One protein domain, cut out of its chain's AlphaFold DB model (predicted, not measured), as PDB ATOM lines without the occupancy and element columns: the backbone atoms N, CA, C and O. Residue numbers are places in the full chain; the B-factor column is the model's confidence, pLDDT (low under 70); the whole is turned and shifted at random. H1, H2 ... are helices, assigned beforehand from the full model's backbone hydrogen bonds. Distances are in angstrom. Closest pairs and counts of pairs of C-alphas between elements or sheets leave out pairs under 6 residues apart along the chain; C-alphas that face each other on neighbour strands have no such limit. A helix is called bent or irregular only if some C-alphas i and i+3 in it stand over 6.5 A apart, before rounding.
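This is residues 81 to 128 of the 128 residues of the protein "ATP-dependent DNA helicase" of Amphimedon queenslandica (UniProt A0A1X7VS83). The model is an open loop with two legs: one leg holds the opening stretch, H1 and H2, and the other ends in H3, while the long link from H2 to H3 runs out to a turn at residues 106 to 111 and comes back. The turn sticks out at one end of the longest axis, and the three short helices are set apart from one another. The printed part has 48 residues, with three named helices in the order H1, H2, H3 and no named strand; its class is all helix, though under half of its residues, 20 of 48, are in named elements. It is only just loose, close to compact, with a radius of gyration of the C-alphas of 11.8 A and spans of 35 by 24 by 14 A.

The printed part begins at Ile 81, with its C-alpha at (134.615, 94.184, 133.757). H1 is residues 86 to 91, with C-alpha 86 at (133.784, 106.370, 134.868). H2 follows as residues 97 to 101. H3, the longest helix, is residues 119 to 127 and measures 12.4 A from first to last C-alpha, ending with C-alpha 127 at (124.502, 94.311, 124.297). None of the three is bent.

Residues 82 to 83 pair with residues 95 to 96, parallel, in a stretch too short to be a named strand. The link from H1 to H2 is tight, with 5 residues between them, yet H1 and H2 are apart, with no C-alpha of the one within 8 A of the other. The link from H2 to H3 is long, with 17 residues, 102 to 118. Within it residues 106 to 107 pair with residues 110 to 111, antiparallel. By the same distance of 8 A, H3 is apart from H2 and from H1. In H1, H2 and H3 every O i to N i+4 pair is within hydrogen-bond range.

The two C-alphas farthest apart are those of Glu 108 and Asn 127, at 36.1 A, while the C-alphas of Ile 81 and Ser 128 are 10.9 A apart. Residues 106 to 111 stand free, and so do residues 118 to 124, of which 119 to 124 belong to H3. Without them the body has 35 residues and spans 27 by 21 by 13 A. The printed part has no cut and ends at Ser 128, the chain's last residue. Mean pLDDT of the printed part is 77.7; it is under 70 at residue 107, residues 109 to 117 and residues 121 to 128. The mean is 94 for H1, 91 for H2 and 62 for H3.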
ATOM      1  N   ILE A  81     133.424  93.333 133.665       96.06
ATOM      2  CA  ILE A  81     134.615  94.184 133.757       96.06
ATOM      3  C   ILE A  81     134.248  95.439 134.541       96.06
ATOM      4  O   ILE A  81     133.326  96.169 134.166       96.06
ATOM      5  N   VAL A  82     134.975  95.707 135.627       96.56
ATOM      6  CA  VAL A  82     134.709  96.857 136.495       96.56
ATOM      7  C   VAL A  82     135.935  97.718 136.751       96.56
ATOM      8  O   VAL A  82     137.061  97.232 136.828       96.56
ATOM      9  N   ALA A  83     135.695  99.011 136.943       96.44
ATOM     10  CA  ALA A  83     136.685  99.980 137.388       96.44
ATOM     11  C   ALA A  83     136.117 100.901 138.480       96.44
ATOM     12  O   ALA A  83     134.925 100.894 138.792       96.44
ATOM     13  N   THR A  84     136.978 101.716 139.086       95.06
ATOM     14  CA  THR A  84     136.588 102.642 140.161       95.06
ATOM     15  C   THR A  84     136.005 103.953 139.635       95.06
ATOM     16  O   THR A  84     135.085 104.494 140.244       95.06
ATOM     17  N   THR A  85     136.491 104.449 138.492       95.06
ATOM     18  CA  THR A  85     136.057 105.716 137.881       95.06
ATOM     19  C   THR A  85     135.375 105.496 136.534       95.06
ATOM     20  O   THR A  85     135.630 104.506 135.845       95.06
ATOM     21  N   GLY A  86     134.518 106.443 136.135       93.25
ATOM     22  CA  GLY A  86     133.784 106.370 134.868       93.25
ATOM     23  C   GLY A  86     134.696 106.326 133.640       93.25
ATOM     24  O   GLY A  86     134.467 105.522 132.745       93.25
ATOM     25  N   ILE A  87     135.773 107.121 133.624       94.75
ATOM     26  CA  ILE A  87     136.733 107.150 132.506       94.75
ATOM     27  C   ILE A  87     137.492 105.822 132.401       94.75
ATOM     28  O   ILE A  87     137.668 105.297 131.305       94.75
ATOM     29  N   ALA A  88     137.921 105.247 133.530       94.38
ATOM     30  CA  ALA A  88     138.611 103.960 133.517       94.38
ATOM     31  C   ALA A  88     137.687 102.835 133.034       94.38
ATOM     32  O   ALA A  88     138.107 102.038 132.203       94.38
ATOM     33  N   ALA A  89     136.437 102.815 133.510       95.25
ATOM     34  CA  ALA A  89     135.420 101.865 133.072       95.25
ATOM     35  C   ALA A  89     135.160 101.981 131.564       95.25
ATOM     36  O   ALA A  89     135.210 100.980 130.859       95.25
ATOM     37  N   PHE A  90     134.978 103.207 131.064       93.62
ATOM     38  CA  PHE A  90     134.791 103.476 129.639       93.62
ATOM     39  C   PHE A  90     135.953 102.937 128.791       93.62
ATOM     40  O   PHE A  90     135.726 102.241 127.807       93.62
ATOM     41  N   ASN A  91     137.198 103.179 129.210       92.44
ATOM     42  CA  ASN A  91     138.390 102.762 128.462       92.44
ATOM     43  C   ASN A  91     138.585 101.242 128.362       92.44
ATOM     44  O   ASN A  91     139.351 100.791 127.513       92.44
ATOM     45  N   VAL A  92     137.957 100.457 129.241       94.38
ATOM     46  CA  VAL A  92     138.015  98.985 129.213       94.38
ATOM     47  C   VAL A  92     136.682  98.355 128.805       94.38
ATOM     48  O   VAL A  92     136.499  97.159 128.999       94.38
ATOM     49  N   GLY A  93     135.732  99.153 128.297       92.19
ATOM     50  CA  GLY A  93     134.403  98.666 127.911       92.19
ATOM     51  C   GLY A  93     133.598  98.077 129.075       92.19
ATOM     52  O   GLY A  93     132.801  97.169 128.872       92.19
ATOM     53  N   GLY A  94     133.839  98.551 130.301       94.19
ATOM     54  CA  GLY A  94     133.249  98.025 131.529       94.19
ATOM     55  C   GLY A  94     132.345  99.015 132.263       94.19
ATOM     56  O   GLY A  94     131.935 100.055 131.743       94.19
ATOM     57  N   LEU A  95     132.053  98.700 133.527       94.38
ATOM     58  CA  LEU A  95     131.237  99.523 134.422       94.38
ATOM     59  C   LEU A  95     132.017 100.044 135.614       94.38
ATOM     60  O   LEU A  95     133.078  99.544 135.970       94.38
ATOM     61  N   THR A  96     131.466 101.052 136.281       95.56
ATOM     62  CA  THR A  96     131.950 101.366 137.620       95.56
ATOM     63  C   THR A  96     131.465 100.304 138.604       95.56
ATOM     64  O   THR A  96     130.353  99.787 138.468       95.56
ATOM     65  N   ILE A  97     132.266 100.019 139.631       94.38
ATOM     66  CA  ILE A  97     131.867  99.106 140.714       94.38
ATOM     67  C   ILE A  97     130.546  99.547 141.369       94.38
ATOM     68  O   ILE A  97     129.668  98.725 141.609       94.38
ATOM     69  N   HIS A  98     130.359 100.860 141.542       91.12
ATOM     70  CA  HIS A  98     129.125 101.449 142.059       91.12
ATOM     71  C   HIS A  98     127.920 101.134 141.174       91.12
ATOM     72  O   HIS A  98     126.860 100.782 141.679       91.12
ATOM     73  N   ARG A  99     128.076 101.219 139.846       89.38
ATOM     74  CA  ARG A  99     126.985 100.947 138.908       89.38
ATOM     75  C   ARG A  99     126.628  99.464 138.857       89.38
ATOM     76  O   ARG A  99     125.445  99.155 138.778       89.38
ATOM     77  N   LEU A 100     127.620  98.570 138.900       91.94
ATOM     78  CA  LEU A 100     127.373  97.126 138.865       91.94
ATOM     79  C   LEU A 100     126.632  96.654 140.122       91.94
ATOM     80  O   LEU A 100     125.619  95.971 140.016       91.94
ATOM     81  N   PHE A 101     127.118  97.043 141.302       89.12
ATOM     82  CA  PHE A 101     126.561  96.600 142.583       89.12
ATOM     83  C   PHE A 101     125.470  97.527 143.139       89.12
ATOM     84  O   PHE A 101     125.010  97.315 144.254       89.12
ATOM     85  N   GLN A 102     125.058  98.549 142.378       87.56
ATOM     86  CA  GLN A 102     124.086  99.570 142.796       87.56
ATOM     87  C   GLN A 102     124.446 100.222 144.144       87.56
ATOM     88  O   GLN A 102     123.583 100.487 144.976       87.56
ATOM     89  N   LEU A 103     125.741 100.472 144.362       86.38
ATOM     90  CA  LEU A 103     126.223 101.086 145.596       86.38
ATOM     91  C   LEU A 103     125.864 102.568 145.606       86.38
ATOM     92  O   LEU A 103     126.145 103.295 144.648       86.38
ATOM     93  N   THR A 104     125.285 103.011 146.714       79.12
ATOM     94  CA  THR A 104     125.017 104.419 146.968       79.12
ATOM     95  C   THR A 104     126.327 105.181 147.149       79.12
ATOM     96  O   THR A 104     127.228 104.753 147.866       79.12
ATOM     97  N   ILE A 105     126.446 106.336 146.494       73.62
ATOM     98  CA  ILE A 105     127.458 107.328 146.856       73.62
ATOM     99  C   ILE A 105     126.859 108.173 147.975       73.62
ATOM    100  O   ILE A 105     125.941 108.970 147.759       73.62
ATOM    101  N   GLU A 106     127.365 107.947 149.180       73.56
ATOM    102  CA  GLU A 106     127.027 108.716 150.367       73.56
ATOM    103  C   GLU A 106     128.177 109.658 150.693       73.56
ATOM    104  O   GLU A 106     129.318 109.238 150.881       73.56
ATOM    105  N   HIS A 107     127.865 110.946 150.784       67.69
ATOM    106  CA  HIS A 107     128.760 111.927 151.375       67.69
ATOM    107  C   HIS A 107     128.093 112.443 152.645       67.69
ATOM    108  O   HIS A 107     127.022 113.045 152.579       67.69
ATOM    109  N   GLU A 108     128.700 112.163 153.802       73.75
ATOM    110  CA  GLU A 108     128.245 112.669 155.109       73.75
ATOM    111  C   GLU A 108     126.775 112.323 155.433       73.75
ATOM    112  O   GLU A 108     126.005 113.165 155.892       73.75
ATOM    113  N   GLY A 109     126.357 111.083 155.156       64.94
ATOM    114  CA  GLY A 109     124.987 110.620 155.424       64.94
ATOM    115  C   GLY A 109     123.930 111.159 154.454       64.94
ATOM    116  O   GLY A 109     122.736 110.956 154.669       64.94
ATOM    117  N   LYS A 110     124.344 111.837 153.376       62.66
ATOM    118  CA  LYS A 110     123.468 112.240 152.274       62.66
ATOM    119  C   LYS A 110     123.683 111.300 151.096       62.66
ATOM    120  O   LYS A 110     124.719 111.344 150.432       62.66
ATOM    121  N   THR A 111     122.692 110.461 150.833       59.88
ATOM    122  CA  THR A 111     122.631 109.642 149.624       59.88
ATOM    123  C   THR A 111     122.293 110.543 148.438       59.88
ATOM    124  O   THR A 111     121.267 111.228 148.452       59.88
ATOM    125  N   ALA A 112     123.126 110.556 147.396       62.59
ATOM    126  CA  ALA A 112     122.713 111.151 146.127       62.59
ATOM    127  C   ALA A 112     121.479 110.391 145.603       62.59
ATOM    128  O   ALA A 112     121.473 109.163 145.589       62.59
ATOM    129  N   GLY A 113     120.417 111.094 145.198       57.09
ATOM    130  CA  GLY A 113     119.216 110.451 144.663       57.09
ATOM    131  C   GLY A 113     119.541 109.688 143.377       57.09
ATOM    132  O   GLY A 113     119.720 110.300 142.325       57.09
ATOM    133  N   TYR A 114     119.640 108.361 143.456       57.09
ATOM    134  CA  TYR A 114     119.824 107.516 142.280       57.09
ATOM    135  C   TYR A 114     118.480 107.205 141.642       57.09
ATOM    136  O   TYR A 114     117.578 106.664 142.278       57.09
ATOM    137  N   TRP A 115     118.369 107.490 140.350       59.41
ATOM    138  CA  TRP A 115     117.298 106.945 139.533       59.41
ATOM    139  C   TRP A 115     117.676 105.525 139.124       59.41
ATOM    140  O   TRP A 115     118.807 105.274 138.701       59.41
ATOM    141  N   ALA A 116     116.730 104.593 139.247       63.47
ATOM    142  CA  ALA A 116     116.913 103.238 138.749       63.47
ATOM    143  C   ALA A 116     117.342 103.277 137.273       63.47
ATOM    144  O   ALA A 116     116.854 104.101 136.494       63.47
ATOM    145  N   LEU A 117     118.255 102.377 136.888       60.62
ATOM    146  CA  LEU A 117     118.701 102.250 135.501       60.62
ATOM    147  C   LEU A 117     117.481 102.075 134.596       60.62
ATOM    148  O   LEU A 117     116.738 101.101 134.736       60.62
ATOM    149  N   ASN A 118     117.280 103.014 133.669       70.19
ATOM    150  CA  ASN A 118     116.187 102.915 132.714       70.19
ATOM    151  C   ASN A 118     116.374 101.669 131.820       70.19
ATOM    152  O   ASN A 118     117.474 101.123 131.680       70.19
ATOM    153  N   LYS A 119     115.280 101.201 131.207       71.31
ATOM    154  CA  LYS A 119     115.279  99.977 130.382       71.31
ATOM    155  C   LYS A 119     116.297 100.026 129.237       71.31
ATOM    156  O   LYS A 119     116.783  98.991 128.797       71.31
ATOM    157  N   GLU A 120     116.623 101.223 128.768       70.50
ATOM    158  CA  GLU A 120     117.555 101.461 127.672       70.50
ATOM    159  C   GLU A 120     119.009 101.258 128.108       70.50
ATOM    160  O   GLU A 120     119.729 100.477 127.492       70.50
ATOM    161  N   ALA A 121     119.403 101.826 129.250       66.69
ATOM    162  CA  ALA A 121     120.706 101.601 129.859       66.69
ATOM    163  C   ALA A 121     120.902 100.126 130.237       66.69
ATOM    164  O   ALA A 121     121.999  99.600 130.081       66.69
ATOM    165  N   GLN A 122     119.845  99.440 130.687       63.44
ATOM    166  CA  GLN A 122     119.878  97.990 130.917       63.44
ATOM    167  C   GLN A 122     120.069  97.192 129.620       63.44
ATOM    168  O   GLN A 122     120.708  96.146 129.634       63.44
ATOM    169  N   LYS A 123     119.531  97.670 128.493       65.50
ATOM    170  CA  LYS A 123     119.691  97.035 127.181       65.50
ATOM    171  C   LYS A 123     121.104  97.226 126.635       65.50
ATOM    172  O   LYS A 123     121.661  96.280 126.097       65.50
ATOM    173  N   THR A 124     121.703  98.401 126.827       62.75
ATOM    174  CA  THR A 124     123.110  98.641 126.468       62.75
ATOM    175  C   THR A 124     124.033  97.701 127.230       62.75
ATOM    176  O   THR A 124     124.885  97.092 126.609       62.75
ATOM    177  N   LEU A 125     123.793  97.500 128.531       59.19
ATOM    178  CA  LEU A 125     124.557  96.561 129.362       59.19
ATOM    179  C   LEU A 125     124.473  95.102 128.903       59.19
ATOM    180  O   LEU A 125     125.404  94.341 129.123       59.19
ATOM    181  N   LYS A 126     123.346  94.704 128.308       55.06
ATOM    182  CA  LYS A 126     123.155  93.353 127.760       55.06
ATOM    183  C   LYS A 126     123.778  93.178 126.374       55.06
ATOM    184  O   LYS A 126     123.922  92.050 125.920       55.06
ATOM    185  N   ASN A 127     124.093  94.281 125.699       43.59
ATOM    186  CA  ASN A 127     124.502  94.311 124.297       43.59
ATOM    187  C   ASN A 127     125.942  94.829 124.093       43.59
ATOM    188  O   ASN A 127     126.346  95.020 122.948       43.59
ATOM    189  N   SER A 128     126.679  95.102 125.174       43.50
ATOM    190  CA  SER A 128     128.076  95.578 125.210       43.50
ATOM    191  C   SER A 128     129.005  94.511 125.782       43.50
ATOM    192  O   SER A 128     130.127  94.304 125.257       43.50
TER     193      SER A 128